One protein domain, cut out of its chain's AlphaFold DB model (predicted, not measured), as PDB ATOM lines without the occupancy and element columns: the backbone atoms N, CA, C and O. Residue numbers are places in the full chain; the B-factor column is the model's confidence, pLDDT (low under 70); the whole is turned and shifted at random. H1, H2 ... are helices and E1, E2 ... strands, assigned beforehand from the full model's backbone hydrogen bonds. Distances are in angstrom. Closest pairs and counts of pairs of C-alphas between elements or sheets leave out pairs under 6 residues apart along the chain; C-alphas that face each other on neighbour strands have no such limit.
ATOM      1  N   TRP A  12     228.352 239.510 228.992       96.12
ATOM      2  CA  TRP A  12     228.298 239.487 230.449       96.12
ATOM      3  C   TRP A  12     228.511 238.067 230.951       96.12
ATOM      4  O   TRP A  12     227.697 237.188 230.690       96.12
ATOM      5  N   VAL A  13     229.605 237.822 231.666       96.81
ATOM      6  CA  VAL A  13     229.934 236.464 232.115       96.81
ATOM      7  C   VAL A  13     229.007 236.059 233.258       96.81
ATOM      8  O   VAL A  13     228.965 236.720 234.301       96.81
ATOM      9  N   ASP A  14     228.264 234.971 233.069       95.12
ATOM     10  CA  ASP A  14     227.325 234.423 234.050       95.12
ATOM     11  C   ASP A  14     227.791 233.088 234.654       95.12
ATOM     12  O   ASP A  14     227.159 232.609 235.593       95.12
ATOM     13  N   ASP A  15     228.929 232.547 234.206       96.69
ATOM     14  CA  ASP A  15     229.563 231.357 234.775       96.69
ATOM     15  C   ASP A  15     230.193 231.632 236.160       96.69
ATOM     16  O   ASP A  15     231.179 232.375 236.252       96.69
ATOM     17  N   PRO A  16     229.698 231.005 237.248       97.00
ATOM     18  CA  PRO A  16     230.241 231.167 238.596       97.00
ATOM     19  C   PRO A  16     231.705 230.740 238.771       97.00
ATOM     20  O   PRO A  16     232.330 231.148 239.755       97.00
ATOM     21  N   ALA A  17     232.244 229.895 237.887       97.25
ATOM     22  CA  ALA A  17     233.617 229.399 237.976       97.25
ATOM     23  C   ALA A  17     234.663 230.377 237.410       97.25
ATOM     24  O   ALA A  17     235.841 230.263 237.758       97.25
ATOM     25  N   SER A  18     234.245 231.340 236.585       96.81
ATOM     26  CA  SER A  18     235.142 232.299 235.930       96.81
ATOM     27  C   SER A  18     235.611 233.404 236.875       96.81
ATOM     28  O   SER A  18     234.859 233.917 237.711       96.81
ATOM     29  N   VAL A  19     236.851 233.864 236.686       95.44
ATOM     30  CA  VAL A  19     237.373 235.062 237.371       95.44
ATOM     31  C   VAL A  19     236.634 236.338 236.963       95.44
ATOM     32  O   VAL A  19     236.692 237.340 237.678       95.44
ATOM     33  N   SER A  20     235.944 236.298 235.825       96.44
ATOM     34  CA  SER A  20     235.125 237.377 235.283       96.44
ATOM     35  C   SER A  20     233.640 237.242 235.630       96.44
ATOM     36  O   SER A  20     232.843 238.021 235.113       96.44
ATOM     37  N   TYR A  21     233.247 236.318 236.517       97.31
ATOM     38  CA  TYR A  21     231.850 236.144 236.927       97.31
ATOM     39  C   TYR A  21     231.173 237.470 237.309       97.31
ATOM     40  O   TYR A  21     231.680 238.244 238.124       97.31
ATOM     41  N   ASN A  22     229.989 237.701 236.740       96.88
ATOM     42  CA  ASN A  22     229.174 238.903 236.891       96.88
ATOM     43  C   ASN A  22     229.857 240.211 236.435       96.88
ATOM     44  O   ASN A  22     229.624 241.286 237.007       96.88
ATOM     45  N   GLN A  23     230.703 240.125 235.405       95.56
ATOM     46  CA  GLN A  23     231.387 241.265 234.797       95.56
ATOM     47  C   GLN A  23     231.134 241.349 233.290       95.56
ATOM     48  O   GLN A  23     230.967 240.347 232.595       95.56
ATOM     49  N   TRP A  24     231.175 242.583 232.787       95.88
ATOM     50  CA  TRP A  24     231.214 242.872 231.359       95.88
ATOM     51  C   TRP A  24     232.612 242.612 230.794       95.88
ATOM     52  O   TRP A  24     233.589 243.203 231.270       95.88
ATOM     53  N   VAL A  25     232.688 241.848 229.709       96.12
ATOM     54  CA  VAL A  25     233.905 241.597 228.927       96.12
ATOM     55  C   VAL A  25     233.667 241.927 227.449       96.12
ATOM     56  O   VAL A  25     232.550 241.840 226.955       96.12
ATOM     57  N   GLU A  26     234.723 242.326 226.738       95.69
ATOM     58  CA  GLU A  26     234.695 242.515 225.276       95.69
ATOM     59  C   GLU A  26     235.400 241.335 224.611       95.69
ATOM     60  O   GLU A  26     236.509 241.461 224.087       95.69
ATOM     61  N   ASN A  27     234.802 240.154 224.744       90.88
ATOM     62  CA  ASN A  27     235.315 238.933 224.163       90.88
ATOM     63  C   ASN A  27     234.221 237.860 224.056       90.88
ATOM     64  O   ASN A  27     233.586 237.512 225.050       90.88
ATOM     65  N   THR A  28     234.056 237.281 222.869       83.88
ATOM     66  CA  THR A  28     233.147 236.152 222.606       83.88
ATOM     67  C   THR A  28     233.854 234.798 222.554       83.88
ATOM     68  O   THR A  28     233.193 233.766 222.483       83.88
ATOM     69  N   SER A  29     235.192 234.758 222.583       77.50
ATOM     70  CA  SER A  29     235.961 233.516 222.433       77.50
ATOM     71  C   SER A  29     237.241 233.506 223.273       77.50
ATOM     72  O   SER A  29     237.937 234.505 223.388       77.50
ATOM     73  N   ASN A  30     237.636 232.353 223.815       78.12
ATOM     74  CA  ASN A  30     238.858 232.217 224.634       78.12
ATOM     75  C   ASN A  30     238.785 232.900 226.017       78.12
ATOM     76  O   ASN A  30     239.798 233.382 226.527       78.12
ATOM     77  N   GLY A  31     237.591 232.955 226.606       86.12
ATOM     78  CA  GLY A  31     237.408 233.247 228.025       86.12
ATOM     79  C   GLY A  31     237.700 232.047 228.928       86.12
ATOM     80  O   GLY A  31     237.866 230.931 228.439       86.12
ATOM     81  N   ASP A  32     237.739 232.271 230.241       94.06
ATOM     82  CA  ASP A  32     237.803 231.220 231.270       94.06
ATOM     83  C   ASP A  32     236.409 230.793 231.775       94.06
ATOM     84  O   ASP A  32     236.291 230.271 232.880       94.06
ATOM     85  N   TRP A  33     235.364 231.045 230.982       94.94
ATOM     86  CA  TRP A  33     233.964 230.768 231.300       94.94
ATOM     87  C   TRP A  33     233.341 229.774 230.315       94.94
ATOM     88  O   TRP A  33     233.609 229.827 229.112       94.94
ATOM     89  N   ASP A  34     232.449 228.924 230.820       95.12
ATOM     90  CA  ASP A  34     231.615 228.013 230.026       95.12
ATOM     91  C   ASP A  34     230.310 228.679 229.548       95.12
ATOM     92  O   ASP A  34     229.694 228.224 228.579       95.12
ATOM     93  N   SER A  35     229.890 229.773 230.196       94.62
ATOM     94  CA  SER A  35     228.699 230.545 229.832       94.62
ATOM     95  C   SER A  35     228.897 232.055 230.008       94.62
ATOM     96  O   SER A  35     229.582 232.531 230.919       94.62
ATOM     97  N   ALA A  36     228.320 232.809 229.076       95.31
ATOM     98  CA  ALA A  36     228.189 234.254 229.142       95.31
ATOM     99  C   ALA A  36     226.994 234.699 228.294       95.31
ATOM    100  O   ALA A  36     226.706 234.114 227.247       95.31
ATOM    101  N   GLU A  37     226.339 235.772 228.716       94.31
ATOM    102  CA  GLU A  37     225.289 236.421 227.950       94.31
ATOM    103  C   GLU A  37     225.907 237.314 226.869       94.31
ATOM    104  O   GLU A  37     226.514 238.344 227.168       94.31
ATOM    105  N   HIS A  38     225.774 236.915 225.604       95.75
ATOM    106  CA  HIS A  38     226.245 237.688 224.458       95.75
ATOM    107  C   HIS A  38     225.225 238.778 224.112       95.75
ATOM    108  O   HIS A  38     224.177 238.529 223.521       95.75
ATOM    109  N   LEU A  39     225.512 240.010 224.525       95.62
ATOM    110  CA  LEU A  39     224.505 241.068 224.631       95.62
ATOM    111  C   LEU A  39     223.952 241.509 223.269       95.62
ATOM    112  O   LEU A  39     222.798 241.918 223.169       95.62
ATOM    113  N   ILE A  40     224.739 241.415 222.197       95.88
ATOM    114  CA  ILE A  40     224.265 241.797 220.859       95.88
ATOM    115  C   ILE A  40     223.132 240.885 220.355       95.88
ATOM    116  O   ILE A  40     222.351 241.317 219.512       95.88
ATOM    117  N   ASP A  41     222.998 239.665 220.887       95.56
ATOM    118  CA  ASP A  41     221.953 238.717 220.478       95.56
ATOM    119  C   ASP A  41     220.558 239.127 220.994       95.56
ATOM    120  O   ASP A  41     219.539 238.605 220.536       95.56
ATOM    121  N   TYR A  42     220.494 240.111 221.900       93.44
ATOM    122  CA  TYR A  42     219.275 240.624 222.529       93.44
ATOM    123  C   TYR A  42     219.055 242.105 222.183       93.44
ATOM    124  O   TYR A  42     218.952 242.970 223.057       93.44
ATOM    125  N   THR A  43     218.995 242.421 220.886       92.94
ATOM    126  CA  THR A  43     218.944 243.809 220.387       92.94
ATOM    127  C   THR A  43     217.734 244.606 220.863       92.94
ATOM    128  O   THR A  43     217.819 245.826 220.957       92.94
ATOM    129  N   GLU A  44     216.600 243.953 221.138       93.00
ATOM    130  CA  GLU A  44     215.423 244.634 221.689       93.00
ATOM    131  C   GLU A  44     215.639 244.980 223.161       93.00
ATOM    132  O   GLU A  44     215.415 246.116 223.571       93.00
ATOM    133  N   GLN A  45     216.113 244.012 223.948       93.69
ATOM    134  CA  GLN A  45     216.337 244.161 225.378       93.69
ATOM    135  C   GLN A  45     217.416 245.205 225.641       93.69
ATOM    136  O   GLN A  45     217.174 246.177 226.355       93.69
ATOM    137  N   TYR A  46     218.572 245.063 224.998       94.25
ATOM    138  CA  TYR A  46     219.736 245.922 225.206       94.25
ATOM    139  C   TYR A  46     219.828 247.099 224.228       94.25
ATOM    140  O   TYR A  46     220.890 247.708 224.109       94.25
ATOM    141  N   ALA A  47     218.710 247.485 223.597       95.12
ATOM    142  CA  ALA A  47     218.597 248.779 222.919       95.12
ATOM    143  C   ALA A  47     218.910 249.933 223.890       95.12
ATOM    144  O   ALA A  47     219.709 250.818 223.581       95.12
ATOM    145  N   TYR A  48     218.332 249.870 225.096       96.06
ATOM    146  CA  TYR A  48     218.701 250.692 226.244       96.06
ATOM    147  C   TYR A  48     218.552 249.885 227.530       96.06
ATOM    148  O   TYR A  48     217.640 249.074 227.682       96.06
ATOM    149  N   GLY A  49     219.423 250.154 228.496       95.06
ATOM    150  CA  GLY A  49     219.334 249.545 229.810       95.06
ATOM    151  C   GLY A  49     220.463 249.978 230.728       95.06
ATOM    152  O   GLY A  49     221.350 250.743 230.342       95.06
ATOM    153  N   PHE A  50     220.418 249.488 231.956       94.50
ATOM    154  CA  PHE A  50     221.471 249.671 232.944       94.50
ATOM    155  C   PHE A  50     221.587 248.435 233.835       94.50
ATOM    156  O   PHE A  50     220.619 247.712 234.063       94.50
ATOM    157  N   VAL A  51     222.792 248.196 234.351       93.38
ATOM    158  CA  VAL A  51     223.021 247.164 235.364       93.38
ATOM    159  C   VAL A  51     222.486 247.643 236.714       93.38
ATOM    160  O   VAL A  51     222.718 248.784 237.108       93.38
ATOM    161  N   ILE A  52     221.777 246.768 237.429       91.50
ATOM    162  CA  ILE A  52     221.178 247.080 238.739       91.50
ATOM    163  C   ILE A  52     222.218 247.086 239.872       91.50
ATOM    164  O   ILE A  52     221.988 247.661 240.930       91.50
ATOM    165  N   GLY A  53     223.380 246.469 239.659       90.56
ATOM    166  CA  GLY A  53     224.448 246.377 240.659       90.56
ATOM    167  C   GLY A  53     224.289 245.202 241.626       90.56
ATOM    168  O   GLY A  53     225.042 245.087 242.594       90.56
ATOM    169  N   TYR A  54     223.335 244.306 241.368       92.56
ATOM    170  CA  TYR A  54     223.147 243.100 242.163       92.56
ATOM    171  C   TYR A  54     224.391 242.203 242.096       92.56
ATOM    172  O   TYR A  54     224.884 241.888 241.011       92.56
ATOM    173  N   ASN A  55     224.885 241.796 243.267       94.69
ATOM    174  CA  ASN A  55     226.055 240.930 243.411       94.69
ATOM    175  C   ASN A  55     227.336 241.465 242.725       94.69
ATOM    176  O   ASN A  55     228.085 240.697 242.125       94.69
ATOM    177  N   GLN A  56     227.580 242.784 242.766       92.50
ATOM    178  CA  GLN A  56     228.768 243.403 242.146       92.50
ATOM    179  C   GLN A  56     229.809 243.949 243.133       92.50
ATOM    180  O   GLN A  56     230.945 244.208 242.735       92.50
ATOM    181  N   ASN A  57     229.461 244.134 244.410       90.44
ATOM    182  CA  ASN A  57     230.401 244.637 245.410       90.44
ATOM    183  C   ASN A  57     230.040 244.188 246.844       90.44
ATOM    184  O   ASN A  57     229.207 244.830 247.487       90.44
ATOM    185  N   PRO A  58     230.676 243.125 247.371       94.81
ATOM    186  CA  PRO A  58     231.558 242.196 246.660       94.81
ATOM    187  C   PRO A  58     230.776 241.293 245.691       94.81
ATOM    188  O   PRO A  58     229.574 241.092 245.855       94.81
ATOM    189  N   ILE A  59     231.471 240.726 244.702       97.12
ATOM    190  CA  ILE A  59     230.931 239.638 243.876       97.12
ATOM    191  C   ILE A  59     231.051 238.330 244.667       97.12
ATOM    192  O   ILE A  59     232.145 237.945 245.080       97.12
ATOM    193  N   ILE A  60     229.929 237.642 244.869       97.50
ATOM    194  CA  ILE A  60     229.836 236.319 245.492       97.50
ATOM    195  C   ILE A  60     229.457 235.315 244.400       97.50
ATOM    196  O   ILE A  60     228.356 235.366 243.850       97.50
ATOM    197  N   SER A  61     230.375 234.400 244.079       96.44
ATOM    198  CA  SER A  61     230.152 233.361 243.066       96.44
ATOM    199  C   SER A  61     228.869 232.562 243.351       96.44
ATOM    200  O   SER A  61     228.603 232.177 244.492       96.44
ATOM    201  N   GLY A  62     228.043 232.368 242.319       95.12
ATOM    202  CA  GLY A  62     226.783 231.621 242.389       95.12
ATOM    203  C   GLY A  62     225.603 232.370 243.019       95.12
ATOM    204  O   GLY A  62     224.493 231.846 243.027       95.12
ATOM    205  N   ALA A  63     225.789 233.600 243.510       94.88
ATOM    206  CA  ALA A  63     224.712 234.399 244.099       94.88
ATOM    207  C   ALA A  63     223.878 235.178 243.059       94.88
ATOM    208  O   ALA A  63     223.293 236.198 243.400       94.88
ATOM    209  N   GLY A  64     223.834 234.721 241.801       93.44
ATOM    210  CA  GLY A  64     223.186 235.399 240.669       93.44
ATOM    211  C   GLY A  64     224.078 236.434 239.971       93.44
ATOM    212  O   GLY A  64     225.041 236.939 240.553       93.44
ATOM    213  N   SER A  65     223.786 236.715 238.706       95.12
ATOM    214  CA  SER A  65     224.588 237.548 237.801       95.12
ATOM    215  C   SER A  65     223.692 238.161 236.720       95.12
ATOM    216  O   SER A  65     222.511 237.829 236.647       95.12
ATOM    217  N   ALA A  66     224.239 239.074 235.910       93.50
ATOM    218  CA  ALA A  66     223.585 239.600 234.704       93.50
ATOM    219  C   ALA A  66     222.186 240.202 234.967       93.50
ATOM    220  O   ALA A  66     221.245 240.019 234.204       93.50
ATOM    221  N   ILE A  67     222.025 240.919 236.087       93.81
ATOM    222  CA  ILE A  67     220.739 241.522 236.454       93.81
ATOM    223  C   ILE A  67     220.666 242.952 235.920       93.81
ATOM    224  O   ILE A  67     221.269 243.886 236.468       93.81
ATOM    225  N   PHE A  68     219.894 243.118 234.851       94.38
ATOM    226  CA  PHE A  68     219.697 244.385 234.159       94.38
ATOM    227  C   PHE A  68     218.277 244.925 234.327       94.38
ATOM    228  O   PHE A  68     217.310 244.183 234.519       94.38
ATOM    229  N   PHE A  69     218.159 246.243 234.191       95.19
ATOM    230  CA  PHE A  69     216.916 246.914 233.844       95.19
ATOM    231  C   PHE A  69     216.989 247.301 232.366       95.19
ATOM    232  O   PHE A  69     217.893 248.047 231.982       95.19
ATOM    233  N   HIS A  70     216.080 246.797 231.537       95.44
ATOM    234  CA  HIS A  70     216.214 246.884 230.083       95.44
ATOM    235  C   HIS A  70     214.862 247.059 229.368       95.44
ATOM    236  O   HIS A  70     213.792 247.003 229.980       95.44
ATOM    237  N   CYS A  71     214.899 247.306 228.059       95.94
ATOM    238  CA  CYS A  71     213.699 247.465 227.238       95.94
ATOM    239  C   CYS A  71     212.944 246.134 227.068       95.94
ATOM    240  O   CYS A  71     213.550 245.073 226.979       95.94
ATOM    241  N   GLY A  72     211.617 246.155 226.991       91.62
ATOM    242  CA  GLY A  72     210.825 244.971 226.645       91.62
ATOM    243  C   GLY A  72     209.493 244.882 227.378       91.62
ATOM    244  O   GLY A  72     209.148 245.725 228.206       91.62
ATOM    245  N   SER A  73     208.728 243.843 227.054       79.88
ATOM    246  CA  SER A  73     207.379 243.607 227.587       79.88
ATOM    247  C   SER A  73     207.281 242.422 228.553       79.88
ATOM    248  O   SER A  73     206.249 242.265 229.204       79.88
ATOM    249  N   CYS A  74     208.336 241.611 228.674       73.50
ATOM    250  CA  CYS A  74     208.377 240.425 229.525       73.50
ATOM    251  C   CYS A  74     209.686 240.376 230.318       73.50
ATOM    252  O   CYS A  74     210.767 240.471 229.736       73.50
ATOM    253  N   ALA A  75     209.579 240.163 231.633       67.75
ATOM    254  CA  ALA A  75     210.730 239.878 232.481       67.75
ATOM    255  C   ALA A  75     211.336 238.515 232.107       67.75
ATOM    256  O   ALA A  75     210.607 237.559 231.828       67.75
ATOM    257  N   THR A  76     212.666 238.432 232.090       69.69
ATOM    258  CA  THR A  76     213.415 237.195 231.823       69.69
ATOM    259  C   THR A  76     213.816 236.521 233.144       69.69
ATOM    260  O   THR A  76     213.166 236.726 234.172       69.69
ATOM    261  N   ALA A  77     214.866 235.695 233.146       70.12
ATOM    262  CA  ALA A  77     215.391 234.978 234.309       70.12
ATOM    263  C   ALA A  77     216.089 235.905 235.336       70.12
ATOM    264  O   ALA A  77     217.238 235.687 235.698       70.12
ATOM    265  N   GLY A  78     215.396 236.949 235.805       77.06
ATOM    266  CA  GLY A  78     215.860 237.857 236.860       77.06
ATOM    267  C   GLY A  78     215.997 239.323 236.445       77.06
ATOM    268  O   GLY A  78     216.048 240.184 237.322       77.06
ATOM    269  N   CYS A  79     216.004 239.633 235.145       88.19
ATOM    270  CA  CYS A  79     216.003 241.018 234.676       88.19
ATOM    271  C   CYS A  79     214.633 241.688 234.824       88.19
ATOM    272  O   CYS A  79     213.584 241.039 234.866       88.19
ATOM    273  N   ILE A  80     214.654 243.018 234.843       92.19
ATOM    274  CA  ILE A  80     213.468 243.865 234.892       92.19
ATOM    275  C   ILE A  80     213.293 244.530 233.532       92.19
ATOM    276  O   ILE A  80     214.166 245.259 233.069       92.19
ATOM    277  N   SER A  81     212.146 244.290 232.902       93.31
ATOM    278  CA  SER A  81     211.800 244.885 231.613       93.31
ATOM    279  C   SER A  81     210.784 246.016 231.775       93.31
ATOM    280  O   SER A  81     209.800 245.858 232.503       93.31
ATOM    281  N   ALA A  82     210.959 247.111 231.040       94.19
ATOM    282  CA  ALA A  82     209.948 248.157 230.885       94.19
ATOM    283  C   ALA A  82     209.891 248.666 229.436       94.19
ATOM    284  O   ALA A  82     210.744 248.335 228.612       94.19
ATOM    285  N   SER A  83     208.899 249.505 229.115       95.62
ATOM    286  CA  SER A  83     208.856 250.156 227.801       95.62
ATOM    287  C   SER A  83     210.116 250.989 227.557       95.62
ATOM    288  O   SER A  83     210.660 251.580 228.493       95.62
ATOM    289  N   GLU A  84     210.540 251.088 226.298       95.88
ATOM    290  CA  GLU A  84     211.701 251.896 225.902       95.88
ATOM    291  C   GLU A  84     211.621 253.331 226.443       95.88
ATOM    292  O   GLU A  84     212.564 253.807 227.073       95.88
ATOM    293  N   ASP A  85     210.458 253.979 226.321       97.06
ATOM    294  CA  ASP A  85     210.216 255.323 226.864       97.06
ATOM    295  C   ASP A  85     210.485 255.414 228.374       97.06
ATOM    296  O   ASP A  85     211.049 256.402 228.857       97.06
ATOM    297  N   THR A  86     210.109 254.379 229.133       96.81
ATOM    298  CA  THR A  86     210.362 254.311 230.579       96.81
ATOM    299  C   THR A  86     211.856 254.182 230.850       96.81
ATOM    300  O   THR A  86     212.397 254.938 231.658       96.81
ATOM    301  N   VAL A  87     212.536 253.270 230.152       96.44
ATOM    302  CA  VAL A  87     213.980 253.036 230.311       96.44
ATOM    303  C   VAL A  87     214.771 254.302 229.975       96.44
ATOM    304  O   VAL A  87     215.616 254.727 230.759       96.44
ATOM    305  N   VAL A  88     214.458 254.964 228.859       96.56
ATOM    306  CA  VAL A  88     215.097 256.224 228.446       96.56
ATOM    307  C   VAL A  88     214.835 257.341 229.458       96.56
ATOM    308  O   VAL A  88     215.741 258.117 229.767       96.56
ATOM    309  N   THR A  89     213.617 257.430 229.997       97.31
ATOM    310  CA  THR A  89     213.280 258.410 231.041       97.31
ATOM    311  C   THR A  89     214.119 258.186 232.296       97.31
ATOM    312  O   THR A  89     214.700 259.139 232.818       97.31
ATOM    313  N   LEU A  90     214.244 256.934 232.744       95.69
ATOM    314  CA  LEU A  90     215.079 256.576 233.888       95.69
ATOM    315  C   LEU A  90     216.553 256.881 233.623       95.69
ATOM    316  O   LEU A  90     217.178 257.542 234.442       95.69
ATOM    317  N   LEU A  91     217.102 256.496 232.468       95.00
ATOM    318  CA  LEU A  91     218.500 256.773 232.110       95.00
ATOM    319  C   LEU A  91     218.833 258.271 232.092       95.00
ATOM    320  O   LEU A  91     219.950 258.652 232.429       95.00
ATOM    321  N   ARG A  92     217.877 259.128 231.714       94.56
ATOM    322  CA  ARG A  92     218.037 260.593 231.759       94.56
ATOM    323  C   ARG A  92     217.934 261.167 233.170       94.56
ATOM    324  O   ARG A  92     218.486 262.233 233.422       94.56
ATOM    325  N   TRP A  93     217.191 260.502 234.050       94.81
ATOM    326  CA  TRP A  93     216.992 260.919 235.435       94.81
ATOM    327  C   TRP A  93     218.110 260.433 236.367       94.81
ATOM    328  O   TRP A  93     218.488 261.148 237.292       94.81
ATOM    329  N   LEU A  94     218.636 259.231 236.131       93.50
ATOM    330  CA  LEU A  94     219.641 258.599 236.975       93.50
ATOM    331  C   LEU A  94     220.954 259.398 236.971       93.50
ATOM    332  O   LEU A  94     221.627 259.534 235.949       93.50
ATOM    333  N   ASP A  95     221.365 259.834 238.158       92.50
ATOM    334  CA  ASP A  95     222.675 260.426 238.420       92.50
ATOM    335  C   ASP A  95     223.415 259.586 239.477       92.50
ATOM    336  O   ASP A  95     222.979 259.538 240.629       92.50
ATOM    337  N   PRO A  96     224.546 258.932 239.146       88.19
ATOM    338  CA  PRO A  96     225.303 258.134 240.110       88.19
ATOM    339  C   PRO A  96     225.824 258.932 241.304       88.19
ATOM    340  O   PRO A  96     226.070 258.343 242.351       88.19
ATOM    341  N   ALA A  97     225.993 260.252 241.173       93.19
ATOM    342  CA  ALA A  97     226.387 261.105 242.293       93.19
ATOM    343  C   ALA A  97     225.287 261.219 243.363       93.19
ATOM    344  O   ALA A  97     225.572 261.603 244.495       93.19
ATOM    345  N   MET A  98     224.043 260.873 243.016       94.38
ATOM    346  CA  MET A  98     222.893 260.881 243.919       94.38
ATOM    347  C   MET A  98     222.625 259.525 244.584       94.38
ATOM    348  O   MET A  98     221.659 259.422 245.334       94.38
ATOM    349  N   SER A  99     223.455 258.505 244.332       91.19
ATOM    350  CA  SER A  99     223.302 257.145 244.876       91.19
ATOM    351  C   SER A  99     221.884 256.570 244.696       91.19
ATOM    352  O   SER A  99     221.188 256.330 245.684       91.19
TER     353      SER A  99
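AT A GLANCE: This is residues 12 to 99 of the 108 residues of an uncharacterized protein of Oscillibacter valericigenes (strain DSM 18026 / NBRC 101213 / Sjm18-20) (UniProt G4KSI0). Little regular structure here: H1 covers one face of a small sheet, E3 E4 E5, at one end, and loops with short E1 and E2 make the other. The 88 printed residues, 26 in named elements, run E1 E2 E3 E4 E5 H1, class mixed; the sheet, order E3, E4, E5, is mixed. It is compact, radius of gyration of the C-alphas 13.6 A, spans 37 by 29 by 22 A.

IN THESE COORDINATES: Find E1, residues 24 to 26, from C-alpha 24 at (231.214, 242.872, 231.359); then E2, 36 to 38, E3, 49 to 51, E4, 68 to 71, and E5, 80 to 82. H1, 84 to 93, runs 14.2 A to C-alpha 93 at (216.992, 260.919, 235.435).

HOW THE PARTS SIT: In hairpin E3 and E4, antiparallel, N 50 and O 69 are 2.9 A apart; in parallel E4 and E5, N 70 and O 80, 2.9 A. H1, every O i to N i+4 pair within hydrogen-bond range, touches E4; closest C-alphas, Cys 71 and Glu 84, 5.0 A.

THE WHOLE: The printed part has no cut; E3 to E4 is a long link; residues 75 to 76 have pLDDT under 70.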